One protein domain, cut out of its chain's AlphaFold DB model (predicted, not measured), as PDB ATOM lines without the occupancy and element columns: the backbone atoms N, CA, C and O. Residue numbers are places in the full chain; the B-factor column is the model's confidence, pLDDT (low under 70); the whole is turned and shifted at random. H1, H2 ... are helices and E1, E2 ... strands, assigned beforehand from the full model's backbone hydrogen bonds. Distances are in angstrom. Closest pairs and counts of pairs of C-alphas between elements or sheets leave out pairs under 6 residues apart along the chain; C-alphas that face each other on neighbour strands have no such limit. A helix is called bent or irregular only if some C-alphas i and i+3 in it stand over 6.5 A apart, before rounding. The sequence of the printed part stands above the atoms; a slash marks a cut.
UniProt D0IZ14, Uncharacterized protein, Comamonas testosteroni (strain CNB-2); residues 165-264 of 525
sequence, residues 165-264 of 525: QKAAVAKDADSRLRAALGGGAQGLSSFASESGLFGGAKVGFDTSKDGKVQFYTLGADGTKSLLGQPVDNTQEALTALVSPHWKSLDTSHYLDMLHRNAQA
ATOM      1  N   GLN A 165     446.181 444.722 403.927       71.88
ATOM      2  CA  GLN A 165     447.133 445.769 404.299       71.88
ATOM      3  C   GLN A 165     448.463 445.592 403.572       71.88
ATOM      4  O   GLN A 165     448.972 446.557 403.006       71.88
ATOM      5  N   LYS A 166     449.006 444.370 403.521       74.25
ATOM      6  CA  LYS A 166     450.238 444.067 402.779       74.25
ATOM      7  C   LYS A 166     450.108 444.416 401.301       74.25
ATOM      8  O   LYS A 166     450.983 445.082 400.756       74.25
ATOM      9  N   ALA A 167     449.007 444.021 400.666       77.38
ATOM     10  CA  ALA A 167     448.743 444.319 399.264       77.38
ATOM     11  C   ALA A 167     448.581 445.827 399.015       77.38
ATOM     12  O   ALA A 167     449.110 446.351 398.035       77.38
ATOM     13  N   ALA A 168     447.896 446.544 399.911       75.31
ATOM     14  CA  ALA A 168     447.739 447.994 399.821       75.31
ATOM     15  C   ALA A 168     449.081 448.728 399.968       75.31
ATOM     16  O   ALA A 168     449.381 449.628 399.184       75.31
ATOM     17  N   VAL A 169     449.905 448.303 400.930       76.19
ATOM     18  CA  VAL A 169     451.254 448.830 401.169       76.19
ATOM     19  C   VAL A 169     452.163 448.579 399.966       76.19
ATOM     20  O   VAL A 169     452.800 449.514 399.482       76.19
ATOM     21  N   ALA A 170     452.174 447.356 399.432       79.62
ATOM     22  CA  ALA A 170     452.942 447.019 398.237       79.62
ATOM     23  C   ALA A 170     452.488 447.841 397.022       79.62
ATOM     24  O   ALA A 170     453.320 448.360 396.286       79.62
ATOM     25  N   LYS A 171     451.174 448.039 396.839       85.38
ATOM     26  CA  LYS A 171     450.621 448.848 395.744       85.38
ATOM     27  C   LYS A 171     451.015 450.326 395.840       85.38
ATOM     28  O   LYS A 171     451.328 450.934 394.815       85.38
ATOM     29  N   ASP A 172     450.992 450.913 397.039       82.31
ATOM     30  CA  ASP A 172     451.440 452.299 397.244       82.31
ATOM     31  C   ASP A 172     452.941 452.434 396.961       82.31
ATOM     32  O   ASP A 172     453.367 453.329 396.229       82.31
ATOM     33  N   ALA A 173     453.737 451.494 397.470       83.25
ATOM     34  CA  ALA A 173     455.167 451.437 397.216       83.25
ATOM     35  C   ALA A 173     455.472 451.304 395.707       83.25
ATOM     36  O   ALA A 173     456.302 452.050 395.183       83.25
ATOM     37  N   ASP A 174     454.748 450.438 394.991       86.94
ATOM     38  CA  ASP A 174     454.844 450.250 393.535       86.94
ATOM     39  C   ASP A 174     454.532 451.541 392.777       86.94
ATOM     40  O   ASP A 174     455.238 451.918 391.838       86.94
ATOM     41  N   SER A 175     453.467 452.240 393.179       87.62
ATOM     42  CA  SER A 175     453.079 453.510 392.568       87.62
ATOM     43  C   SER A 175     454.181 454.558 392.718       87.62
ATOM     44  O   SER A 175     454.444 455.316 391.783       87.62
ATOM     45  N   ARG A 176     454.847 454.597 393.878       86.12
ATOM     46  CA  ARG A 176     455.961 455.518 394.134       86.12
ATOM     47  C   ARG A 176     457.197 455.152 393.330       86.12
ATOM     48  O   ARG A 176     457.798 456.044 392.740       86.12
ATOM     49  N   LEU A 177     457.538 453.865 393.248       90.12
ATOM     50  CA  LEU A 177     458.630 453.405 392.397       90.12
ATOM     51  C   LEU A 177     458.370 453.795 390.935       90.12
ATOM     52  O   LEU A 177     459.249 454.351 390.284       90.12
ATOM     53  N   ARG A 178     457.148 453.598 390.421       91.19
ATOM     54  CA  ARG A 178     456.783 454.024 389.057       91.19
ATOM     55  C   ARG A 178     456.895 455.533 388.857       91.19
ATOM     56  O   ARG A 178     457.410 455.959 387.828       91.19
ATOM     57  N   ALA A 179     456.445 456.335 389.823       90.94
ATOM     58  CA  ALA A 179     456.592 457.788 389.765       90.94
ATOM     59  C   ALA A 179     458.073 458.210 389.755       90.94
ATOM     60  O   ALA A 179     458.464 459.061 388.960       90.94
ATOM     61  N   ALA A 180     458.905 457.567 390.579       91.88
ATOM     62  CA  ALA A 180     460.346 457.798 390.622       91.88
ATOM     63  C   ALA A 180     461.031 457.432 389.299       91.88
ATOM     64  O   ALA A 180     461.837 458.205 388.788       91.88
ATOM     65  N   LEU A 181     460.659 456.296 388.706       92.69
ATOM     66  CA  LEU A 181     461.155 455.862 387.400       92.69
ATOM     67  C   LEU A 181     460.749 456.824 386.270       92.69
ATOM     68  O   LEU A 181     461.520 457.018 385.333       92.69
ATOM     69  N   GLY A 182     459.581 457.470 386.372       91.38
ATOM     70  CA  GLY A 182     459.157 458.531 385.450       91.38
ATOM     71  C   GLY A 182     460.036 459.791 385.508       91.38
ATOM     72  O   GLY A 182     460.121 460.523 384.528       91.38
ATOM     73  N   GLY A 183     460.738 460.017 386.623       91.88
ATOM     74  CA  GLY A 183     461.761 461.058 386.771       91.88
ATOM     75  C   GLY A 183     463.151 460.658 386.256       91.88
ATOM     76  O   GLY A 183     464.119 461.385 386.498       91.88
ATOM     77  N   GLY A 184     463.278 459.499 385.598       94.62
ATOM     78  CA  GLY A 184     464.541 458.955 385.103       94.62
ATOM     79  C   GLY A 184     465.523 458.603 386.224       94.62
ATOM     80  O   GLY A 184     465.137 458.307 387.358       94.62
ATOM     81  N   ALA A 185     466.819 458.653 385.916       94.12
ATOM     82  CA  ALA A 185     467.878 458.295 386.855       94.12
ATOM     83  C   ALA A 185     467.878 459.126 388.142       94.12
ATOM     84  O   ALA A 185     468.077 458.578 389.226       94.12
ATOM     85  N   GLN A 186     467.586 460.427 388.040       94.50
ATOM     86  CA  GLN A 186     467.495 461.311 389.199       94.50
ATOM     87  C   GLN A 186     466.351 460.894 390.127       94.50
ATOM     88  O   GLN A 186     466.554 460.781 391.336       94.50
ATOM     89  N   GLY A 187     465.165 460.634 389.567       92.44
ATOM     90  CA  GLY A 187     464.011 460.192 390.347       92.44
ATOM     91  C   GLY A 187     464.280 458.867 391.059       92.44
ATOM     92  O   GLY A 187     464.004 458.742 392.254       92.44
ATOM     93  N   LEU A 188     464.907 457.911 390.365       93.44
ATOM     94  CA  LEU A 188     465.273 456.621 390.944       93.44
ATOM     95  C   LEU A 188     466.330 456.740 392.049       93.44
ATOM     96  O   LEU A 188     466.197 456.100 393.088       93.44
ATOM     97  N   SER A 189     467.353 457.574 391.849       94.06
ATOM     98  CA  SER A 189     468.421 457.823 392.826       94.06
ATOM     99  C   SER A 189     467.875 458.413 394.128       94.06
ATOM    100  O   SER A 189     468.220 457.939 395.215       94.06
ATOM    101  N   SER A 190     466.992 459.414 394.026       92.31
ATOM    102  CA  SER A 190     466.330 460.023 395.184       92.31
ATOM    103  C   SER A 190     465.447 459.010 395.904       92.31
ATOM    104  O   SER A 190     465.599 458.804 397.107       92.31
ATOM    105  N   PHE A 191     464.593 458.297 395.162       91.56
ATOM    106  CA  PHE A 191     463.713 457.285 395.738       91.56
ATOM    107  C   PHE A 191     464.491 456.180 396.450       91.56
ATOM    108  O   PHE A 191     464.168 455.837 397.583       91.56
ATOM    109  N   ALA A 192     465.527 455.631 395.818       90.94
ATOM    110  CA  ALA A 192     466.327 454.554 396.385       90.94
ATOM    111  C   ALA A 192     467.082 454.987 397.656       90.94
ATOM    112  O   ALA A 192     467.176 454.210 398.608       90.94
ATOM    113  N   SER A 193     467.554 456.238 397.696       90.06
ATOM    114  CA  SER A 193     468.206 456.822 398.875       90.06
ATOM    115  C   SER A 193     467.232 457.036 400.035       90.06
ATOM    116  O   SER A 193     467.558 456.734 401.179       90.06
ATOM    117  N   GLU A 194     466.033 457.548 399.755       86.62
ATOM    118  CA  GLU A 194     465.020 457.844 400.779       86.62
ATOM    119  C   GLU A 194     464.337 456.586 401.318       86.62
ATOM    120  O   GLU A 194     464.052 456.480 402.511       86.62
ATOM    121  N   SER A 195     464.072 455.622 400.438       84.69
ATOM    122  CA  SER A 195     463.468 454.340 400.805       84.69
ATOM    123  C   SER A 195     464.421 453.446 401.589       84.69
ATOM    124  O   SER A 195     463.980 452.598 402.358       84.69
ATOM    125  N   GLY A 196     465.730 453.612 401.403       84.62
ATOM    126  CA  GLY A 196     466.703 452.663 401.919       84.62
ATOM    127  C   GLY A 196     466.634 451.307 401.218       84.62
ATOM    128  O   GLY A 196     467.067 450.318 401.803       84.62
ATOM    129  N   LEU A 197     466.150 451.273 399.968       85.94
ATOM    130  CA  LEU A 197     466.062 450.079 399.117       85.94
ATOM    131  C   LEU A 197     467.366 449.261 399.094       85.94
ATOM    132  O   LEU A 197     467.339 448.040 398.981       85.94
ATOM    133  N   PHE A 198     468.505 449.941 399.234       87.56
ATOM    134  CA  PHE A 198     469.838 449.348 399.281       87.56
ATOM    135  C   PHE A 198     470.453 449.449 400.685       87.56
ATOM    136  O   PHE A 198     471.542 449.992 400.864       87.56
ATOM    137  N   GLY A 199     469.725 448.983 401.705       82.56
ATOM    138  CA  GLY A 199     470.215 448.926 403.089       82.56
ATOM    139  C   GLY A 199     470.436 450.298 403.733       82.56
ATOM    140  O   GLY A 199     471.310 450.453 404.580       82.56
ATOM    141  N   GLY A 200     469.681 451.316 403.309       82.19
ATOM    142  CA  GLY A 200     469.822 452.690 403.812       82.19
ATOM    143  C   GLY A 200     471.019 453.477 403.262       82.19
ATOM    144  O   GLY A 200     471.221 454.617 403.679       82.19
ATOM    145  N   ALA A 201     471.803 452.911 402.340       88.25
ATOM    146  CA  ALA A 201     472.889 453.636 401.690       88.25
ATOM    147  C   ALA A 201     472.351 454.723 400.743       88.25
ATOM    148  O   ALA A 201     471.312 454.552 400.099       88.25
ATOM    149  N   LYS A 202     473.087 455.836 400.614       90.88
ATOM    150  CA  LYS A 202     472.777 456.849 399.597       90.88
ATOM    151  C   LYS A 202     473.084 456.277 398.223       90.88
ATOM    152  O   LYS A 202     474.176 455.765 398.002       90.88
ATOM    153  N   VAL A 203     472.142 456.402 397.304       93.81
ATOM    154  CA  VAL A 203     472.315 456.000 395.912       93.81
ATOM    155  C   VAL A 203     472.637 457.234 395.089       93.81
ATOM    156  O   VAL A 203     471.938 458.243 395.179       93.81
ATOM    157  N   GLY A 204     473.703 457.136 394.303       94.12
ATOM    158  CA  GLY A 204     474.063 458.091 393.267       94.12
ATOM    159  C   GLY A 204     474.086 457.422 391.899       94.12
ATOM    160  O   GLY A 204     473.949 456.200 391.772       94.12
ATOM    161  N   PHE A 205     474.286 458.230 390.866       96.50
ATOM    162  CA  PHE A 205     474.506 457.740 389.516       96.50
ATOM    163  C   PHE A 205     475.504 458.621 388.772       96.50
ATOM    164  O   PHE A 205     475.601 459.818 389.032       96.50
ATOM    165  N   ASP A 206     476.243 458.006 387.853       95.25
ATOM    166  CA  ASP A 206     477.142 458.687 386.928       95.25
ATOM    167  C   ASP A 206     476.651 458.405 385.498       95.25
ATOM    168  O   ASP A 206     476.304 457.270 385.155       95.25
ATOM    169  N   THR A 207     476.607 459.439 384.658       94.75
ATOM    170  CA  THR A 207     476.220 459.308 383.247       94.75
ATOM    171  C   THR A 207     477.472 459.173 382.387       94.75
ATOM    172  O   THR A 207     478.353 460.033 382.399       94.75
ATOM    173  N   SER A 208     477.557 458.080 381.639       92.31
ATOM    174  CA  SER A 208     478.627 457.812 380.679       92.31
ATOM    175  C   SER A 208     478.504 458.678 379.418       92.31
ATOM    176  O   SER A 208     477.455 459.262 379.139       92.31
ATOM    177  N   LYS A 209     479.575 458.720 378.612       90.69
ATOM    178  CA  LYS A 209     479.595 459.440 377.324       90.69
ATOM    179  C   LYS A 209     478.548 458.926 376.332       90.69
ATOM    180  O   LYS A 209     478.064 459.705 375.521       90.69
ATOM    181  N   ASP A 210     478.170 457.656 376.449       89.88
ATOM    182  CA  ASP A 210     477.177 457.006 375.589       89.88
ATOM    183  C   ASP A 210     475.731 457.269 376.053       89.88
ATOM    184  O   ASP A 210     474.791 456.680 375.531       89.88
ATOM    185  N   GLY A 211     475.532 458.116 377.074       89.56
ATOM    186  CA  GLY A 211     474.216 458.427 377.643       89.56
ATOM    187  C   GLY A 211     473.671 457.364 378.603       89.56
ATOM    188  O   GLY A 211     472.613 457.565 379.199       89.56
ATOM    189  N   LYS A 212     474.402 456.259 378.804       95.19
ATOM    190  CA  LYS A 212     474.067 455.225 379.793       95.19
ATOM    191  C   LYS A 212     474.377 455.689 381.203       95.19
ATOM    192  O   LYS A 212     475.367 456.385 381.424       95.19
ATOM    193  N   VAL A 213     473.573 455.242 382.151       96.00
ATOM    194  CA  VAL A 213     473.650 455.583 383.564       96.00
ATOM    195  C   VAL A 213     474.152 454.383 384.358       96.00
ATOM    196  O   VAL A 213     473.619 453.281 384.242       96.00
ATOM    197  N   GLN A 214     475.168 454.608 385.189       96.31
ATOM    198  CA  GLN A 214     475.680 453.636 386.148       96.31
ATOM    199  C   GLN A 214     475.292 454.072 387.560       96.31
ATOM    200  O   GLN A 214     475.737 455.119 388.031       96.31
ATOM    201  N   PHE A 215     474.498 453.257 388.249       95.94
ATOM    202  CA  PHE A 215     474.144 453.502 389.645       95.94
ATOM    203  C   PHE A 215     475.219 452.968 390.587       95.94
ATOM    204  O   PHE A 215     475.916 451.994 390.280       95.94
ATOM    205  N   TYR A 216     475.336 453.595 391.751       95.56
ATOM    206  CA  TYR A 216     476.211 453.161 392.832       95.56
ATOM    207  C   TYR A 216     475.617 453.523 394.192       95.56
ATOM    208  O   TYR A 216     474.917 454.526 394.329       95.56
ATOM    209  N   THR A 217     475.922 452.731 395.216       95.19
ATOM    210  CA  THR A 217     475.740 453.137 396.610       95.19
ATOM    211  C   THR A 217     476.995 453.844 397.108       95.19
ATOM    212  O   THR A 217     478.111 453.476 396.745       95.19
ATOM    213  N   LEU A 218     476.819 454.868 397.940       92.56
ATOM    214  CA  LEU A 218     477.891 455.458 398.733       92.56
ATOM    215  C   LEU A 218     477.880 454.851 400.136       92.56
ATOM    216  O   LEU A 218     476.892 454.985 400.866       92.56
ATOM    217  N   GLY A 219     478.995 454.229 400.512       88.94
ATOM    218  CA  GLY A 219     479.287 453.863 401.894       88.94
ATOM    219  C   GLY A 219     479.500 455.093 402.783       88.94
ATOM    220  O   GLY A 219     479.668 456.218 402.304       88.94
ATOM    221  N   ALA A 220     479.513 454.885 404.102       86.38
ATOM    222  CA  ALA A 220     479.782 455.950 405.076       86.38
ATOM    223  C   ALA A 220     481.200 456.545 404.940       86.38
ATOM    224  O   ALA A 220     481.431 457.699 405.286       86.38
ATOM    225  N   ASP A 221     482.125 455.756 404.402       87.31
ATOM    226  CA  ASP A 221     483.502 456.110 404.058       87.31
ATOM    227  C   ASP A 221     483.631 456.810 402.689       87.31
ATOM    228  O   ASP A 221     484.730 457.167 402.271       87.31
ATOM    229  N   GLY A 222     482.513 457.019 401.986       87.12
ATOM    230  CA  GLY A 222     482.478 457.612 400.653       87.12
ATOM    231  C   GLY A 222     482.839 456.639 399.528       87.12
ATOM    232  O   GLY A 222     482.899 457.059 398.371       87.12
ATOM    233  N   THR A 223     483.056 455.352 399.827       92.88
ATOM    234  CA  THR A 223     483.332 454.353 398.789       92.88
ATOM    235  C   THR A 223     482.101 454.116 397.915       92.88
ATOM    236  O   THR A 223     480.981 453.958 398.403       92.88
ATOM    237  N   LYS A 224     482.308 454.113 396.593       94.19
ATOM    238  CA  LYS A 224     481.264 453.818 395.605       94.19
ATOM    239  C   LYS A 224     481.214 452.314 395.350       94.19
ATOM    240  O   LYS A 224     482.177 451.754 394.833       94.19
ATOM    241  N   SER A 225     480.086 451.677 395.647       94.69
ATOM    242  CA  SER A 225     479.818 450.289 395.251       94.69
ATOM    243  C   SER A 225     478.826 450.270 394.095       94.69
ATOM    244  O   SER A 225     477.714 450.777 394.218       94.69
ATOM    245  N   LEU A 226     479.235 449.726 392.949       93.94
ATOM    246  CA  LEU A 226     478.424 449.736 391.733       93.94
ATOM    247  C   LEU A 226     477.173 448.862 391.888       93.94
ATOM    248  O   LEU A 226     477.248 447.710 392.313       93.94
ATOM    249  N   LEU A 227     476.026 449.413 391.497       90.50
ATOM    250  CA  LEU A 227     474.742 448.722 391.448       90.50
ATOM    251  C   LEU A 227     474.494 448.232 390.020       90.50
ATOM    252  O   LEU A 227     473.883 448.922 389.207       90.50
ATOM    253  N   GLY A 228     475.005 447.040 389.710       89.00
ATOM    254  CA  GLY A 228     474.814 446.404 388.407       89.00
ATOM    255  C   GLY A 228     475.617 447.045 387.271       89.00
ATOM    256  O   GLY A 228     476.606 447.737 387.504       89.00
ATOM    257  N   GLN A 229     475.208 446.756 386.036       93.06
ATOM    258  CA  GLN A 229     475.841 447.260 384.810       93.06
ATOM    259  C   GLN A 229     475.226 448.601 384.369       93.06
ATOM    260  O   GLN A 229     474.091 448.889 384.758       93.06
ATOM    261  N   PRO A 230     475.910 449.397 383.522       95.44
ATOM    262  CA  PRO A 230     475.349 450.633 382.990       95.44
ATOM    263  C   PRO A 230     474.108 450.354 382.137       95.44
ATOM    264  O   PRO A 230     474.139 449.503 381.244       95.44
ATOM    265  N   VAL A 231     473.034 451.102 382.375       95.75
ATOM    266  CA  VAL A 231     471.742 450.948 381.690       95.75
ATOM    267  C   VAL A 231     471.325 452.237 380.994       95.75
ATOM    268  O   VAL A 231     471.773 453.322 381.358       95.75
ATOM    269  N   ASP A 232     470.457 452.143 379.992       95.44
ATOM    270  CA  ASP A 232     469.892 453.336 379.364       95.44
ATOM    271  C   ASP A 232     469.008 454.105 380.364       95.44
ATOM    272  O   ASP A 232     468.359 453.512 381.228       95.44
ATOM    273  N   ASN A 233     468.953 455.436 380.252       93.88
ATOM    274  CA  ASN A 233     468.092 456.278 381.095       93.88
ATOM    275  C   ASN A 233     466.625 456.248 380.623       93.88
ATOM    276  O   ASN A 233     465.994 457.286 380.421       93.88
ATOM    277  N   THR A 234     466.098 455.051 380.381       93.25
ATOM    278  CA  THR A 234     464.710 454.811 379.986       93.25
ATOM    279  C   THR A 234     463.977 454.109 381.118       93.25
ATOM    280  O   THR A 234     464.560 453.339 381.880       93.25
ATOM    281  N   GLN A 235     462.671 454.350 381.231       90.38
ATOM    282  CA  GLN A 235     461.861 453.745 382.287       90.38
ATOM    283  C   GLN A 235     461.968 452.211 382.289       90.38
ATOM    284  O   GLN A 235     462.055 451.609 383.355       90.38
ATOM    285  N   GLU A 236     461.998 451.578 381.116       93.06
ATOM    286  CA  GLU A 236     462.102 450.121 380.973       93.06
ATOM    287  C   GLU A 236     463.438 449.582 381.496       93.06
ATOM    288  O   GLU A 236     463.449 448.657 382.309       93.06
ATOM    289  N   ALA A 237     464.557 450.198 381.101       93.06
ATOM    290  CA  ALA A 237     465.888 449.771 381.523       93.06
ATOM    291  C   ALA A 237     466.112 450.004 383.028       93.06
ATOM    292  O   ALA A 237     466.628 449.132 383.730       93.06
ATOM    293  N   LEU A 238     465.632 451.135 383.553       93.44
ATOM    294  CA  LEU A 238     465.651 451.434 384.986       93.44
ATOM    295  C   LEU A 238     464.759 450.477 385.796       93.44
ATOM    296  O   LEU A 238     465.139 450.031 386.879       93.44
ATOM    297  N   THR A 239     463.589 450.111 385.260       92.25
ATOM    298  CA  THR A 239     462.706 449.114 385.885       92.25
ATOM    299  C   THR A 239     463.390 447.753 385.936       92.25
ATOM    300  O   THR A 239     463.349 447.094 386.972       92.25
ATOM    301  N   ALA A 240     464.044 447.333 384.848       91.88
ATOM    302  CA  ALA A 240     464.765 446.065 384.792       91.88
ATOM    303  C   ALA A 240     465.917 446.005 385.809       91.88
ATOM    304  O   ALA A 240     466.109 444.969 386.442       91.88
ATOM    305  N   LEU A 241     466.622 447.123 386.018       91.88
ATOM    306  CA  LEU A 241     467.688 447.232 387.016       91.88
ATOM    307  C   LEU A 241     467.163 447.042 388.449       91.88
ATOM    308  O   LEU A 241     467.783 446.347 389.251       91.88
ATOM    309  N   VAL A 242     466.021 447.650 388.783       91.06
ATOM    310  CA  VAL A 242     465.513 447.689 390.168       91.06
ATOM    311  C   VAL A 242     464.536 446.563 390.500       91.06
ATOM    312  O   VAL A 242     464.424 446.180 391.665       91.06
ATOM    313  N   SER A 243     463.869 445.971 389.509       89.75
ATOM    314  CA  SER A 243     462.866 444.919 389.730       89.75
ATOM    315  C   SER A 243     463.364 443.735 390.576       89.75
ATOM    316  O   SER A 243     462.601 443.303 391.442       89.75
ATOM    317  N   PRO A 244     464.601 443.217 390.409       88.44
ATOM    318  CA  PRO A 244     465.108 442.129 391.247       88.44
ATOM    319  C   PRO A 244     465.190 442.517 392.726       88.44
ATOM    320  O   PRO A 244     464.727 441.767 393.582       88.44
ATOM    321  N   HIS A 245     465.703 443.715 393.021       88.38
ATOM    322  CA  HIS A 245     465.802 444.229 394.387       88.38
ATOM    323  C   HIS A 245     464.420 444.470 394.985       88.38
ATOM    324  O   HIS A 245     464.137 444.029 396.094       88.38
ATOM    325  N   TRP A 246     463.529 445.079 394.208       86.94
ATOM    326  CA  TRP A 246     462.166 445.377 394.621       86.94
ATOM    327  C   TRP A 246     461.350 444.122 394.957       86.94
ATOM    328  O   TRP A 246     460.734 444.032 396.016       86.94
ATOM    329  N   LYS A 247     461.397 443.104 394.090       85.62
ATOM    330  CA  LYS A 247     460.694 441.828 394.304       85.62
ATOM    331  C   LYS A 247     461.270 441.009 395.458       85.62
ATOM    332  O   LYS A 247     460.566 440.160 395.989       85.62
ATOM    333  N   SER A 248     462.532 441.244 395.821       84.69
ATOM    334  CA  SER A 248     463.183 440.562 396.943       84.69
ATOM    335  C   SER A 248     462.852 441.161 398.312       84.69
ATOM    336  O   SER A 248     463.184 440.552 399.326       84.69
ATOM    337  N   LEU A 249     462.203 442.332 398.358       84.00
ATOM    338  CA  LEU A 249     461.831 442.966 399.619       84.00
ATOM    339  C   LEU A 249     460.760 442.157 400.349       84.00
ATOM    340  O   LEU A 249     459.734 441.775 399.779       84.00
ATOM    341  N   ASP A 250     460.977 441.956 401.645       82.88
ATOM    342  CA  ASP A 250     459.956 441.446 402.545       82.88
ATOM    343  C   ASP A 250     458.939 442.544 402.896       82.88
ATOM    344  O   ASP A 250     459.155 443.743 402.702       82.88
ATOM    345  N   THR A 251     457.788 442.144 403.438       75.69
ATOM    346  CA  THR A 251     456.767 443.098 403.900       75.69
ATOM    347  C   THR A 251     457.329 444.109 404.905       75.69
ATOM    348  O   THR A 251     456.931 445.275 404.890       75.69
ATOM    349  N   SER A 252     458.243 443.680 405.777       77.81
ATOM    350  CA  SER A 252     458.884 444.535 406.778       77.81
ATOM    351  C   SER A 252     459.624 445.703 406.137       77.81
ATOM    352  O   SER A 252     459.462 446.830 406.601       77.81
ATOM    353  N   HIS A 253     460.358 445.477 405.045       81.75
ATOM    354  CA  HIS A 253     461.016 446.550 404.302       81.75
ATOM    355  C   HIS A 253     460.020 447.540 403.712       81.75
ATOM    356  O   HIS A 253     460.240 448.745 403.810       81.75
ATOM    357  N   TYR A 254     458.903 447.072 403.149       78.62
ATOM    358  CA  TYR A 254     457.872 447.980 402.637       78.62
ATOM    359  C   TYR A 254     457.275 448.863 403.738       78.62
ATOM    360  O   TYR A 254     457.038 450.055 403.527       78.62
ATOM    361  N   LEU A 255     457.051 448.295 404.923       78.06
ATOM    362  CA  LEU A 255     456.580 449.053 406.078       78.06
ATOM    363  C   LEU A 255     457.638 450.050 406.561       78.06
ATOM    364  O   LEU A 255     457.291 451.205 406.804       78.06
ATOM    365  N   ASP A 256     458.911 449.657 406.646       81.88
ATOM    366  CA  ASP A 256     459.994 450.570 407.036       81.88
ATOM    367  C   ASP A 256     460.136 451.725 406.030       81.88
ATOM    368  O   ASP A 256     460.180 452.893 406.413       81.88
ATOM    369  N   MET A 257     460.065 451.429 404.729       79.81
ATOM    370  CA  MET A 257     460.015 452.435 403.664       79.81
ATOM    371  C   MET A 257     458.876 453.442 403.865       79.81
ATOM    372  O   MET A 257     459.088 454.656 403.772       79.81
ATOM    373  N   LEU A 258     457.663 452.961 404.158       77.38
ATOM    374  CA  LEU A 258     456.519 453.828 404.437       77.38
ATOM    375  C   LEU A 258     456.720 454.653 405.708       77.38
ATOM    376  O   LEU A 258     456.396 455.843 405.714       77.38
ATOM    377  N   HIS A 259     457.264 454.055 406.767       80.44
ATOM    378  CA  HIS A 259     457.529 454.740 408.027       80.44
ATOM    379  C   HIS A 259     458.564 455.849 407.864       80.44
ATOM    380  O   HIS A 259     458.300 456.976 408.291       80.44
ATOM    381  N   ARG A 260     459.692 455.576 407.203       79.00
ATOM    382  CA  ARG A 260     460.730 456.576 406.914       79.00
ATOM    383  C   ARG A 260     460.183 457.721 406.083       79.00
ATOM    384  O   ARG A 260     460.414 458.883 406.403       79.00
ATOM    385  N   ASN A 261     459.384 457.413 405.067       73.00
ATOM    386  CA  ASN A 261     458.781 458.444 404.235       73.00
ATOM    387  C   ASN A 261     457.759 459.284 405.023       73.00
ATOM    388  O   ASN A 261     457.785 460.511 404.970       73.00
ATOM    389  N   ALA A 262     456.906 458.650 405.832       74.12
ATOM    390  CA  ALA A 262     455.976 459.361 406.706       74.12
ATOM    391  C   ALA A 262     456.709 460.243 407.732       74.12
ATOM    392  O   ALA A 262     456.253 461.347 408.032       74.12
ATOM    393  N   GLN A 263     457.847 459.787 408.260       80.25
ATOM    394  CA  GLN A 263     458.709 460.587 409.128       80.25
ATOM    395  C   GLN A 263     459.321 461.774 408.379       80.25
ATOM    396  O   GLN A 263     459.237 462.891 408.883       80.25
ATOM    397  N   ALA A 264     459.851 461.568 407.171       75.62
ATOM    398  CA  ALA A 264     460.393 462.637 406.335       75.62
ATOM    399  C   ALA A 264     459.328 463.700 406.007       75.62
ATOM    400  O   ALA A 264     459.568 464.891 406.188       75.62
TER     401      ALA A 264
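AT A GLANCE: This is residues 165 to 264 of the 525 residues of an uncharacterized protein of Comamonas testosteroni (strain CNB-2) (UniProt D0IZ14). A strongly twisted wall of three strands, E1, E2 and E3, has H2 and H3 packed over one face, and its other face is bare of named helices. H1 lies on the far side of H2 and H3 from the sheet and packs on both with its last residues, while H4 crosses its first part and packs on the end of H2. The printed part has 100 residues with four named helices and three named strands, in the order H1 H2 E1 E2 E3 H3 H4; the sheet runs E1 E2 E3, antiparallel. The class is mixed, helices and strands, and the whole is compact, with a radius of gyration of the C-alphas of 13.3 A and spans of 44 by 32 by 22 A.

IN THESE COORDINATES: Find C-alpha 165 at (447.133, 445.769, 404.299); from there H1, residues 165 to 182, runs 25.7 A. H2 follows at residues 184 to 195, 16.4 A long. Look next for E1 at residues 202 to 207, 16.9 A, beginning at C-alpha 202 (472.777, 456.849, 399.597). E2 is residues 212 to 218, 19.3 A, and E3 is residues 224 to 232, 19.8 A, which bends by 68 degrees at residue 228. H3, residues 235 to 247, 17.0 A, is irregular: C-alphas 241 and 244 are 7.1 A apart. H4, residues 251 to 264, runs 20.0 A to C-alpha 264 at (460.393, 462.637, 406.335).

HOW THE PARTS SIT: Start at the sheet, a meander in which each strand is the antiparallel neighbour of the one before. Between E1 and E2, a hairpin, N 204 and O 216 are within hydrogen-bond range at 2.9 A; between E2 and E3, also a hairpin, N 213 and O 231 are at 2.7 A. H2 and H3 are on the same face, making two layers, helices on one face of a sheet. H2 has a height over the sheet of 8.9 A; its closest C-alphas to E1 are those of Ser 193 and Lys 202, 4.6 A. H3 lies over E3 at a height of 10.7 A. H1, H2 and H3 form a bundle, three helices that touch one another. H1 and H2 form a helical hairpin, touching at Ala 180 and Gly 187, their closest C-alphas, 4.4 A. H4 touches H2, about perpendicular at 84 degrees, closest at the C-alphas of Ser 195 and Met 257, 4.9 A. Every O i to N i+4 pair is within hydrogen-bond range in H1, H2 and H4, and 7 of 9 in H3.

THE WHOLE: The two C-alphas farthest apart are those of Gln 165 and Lys 209, 44.4 A. The printed part has no cut and no long link. The mean pLDDT of the printed part is 88.0, and no printed residue is under 70.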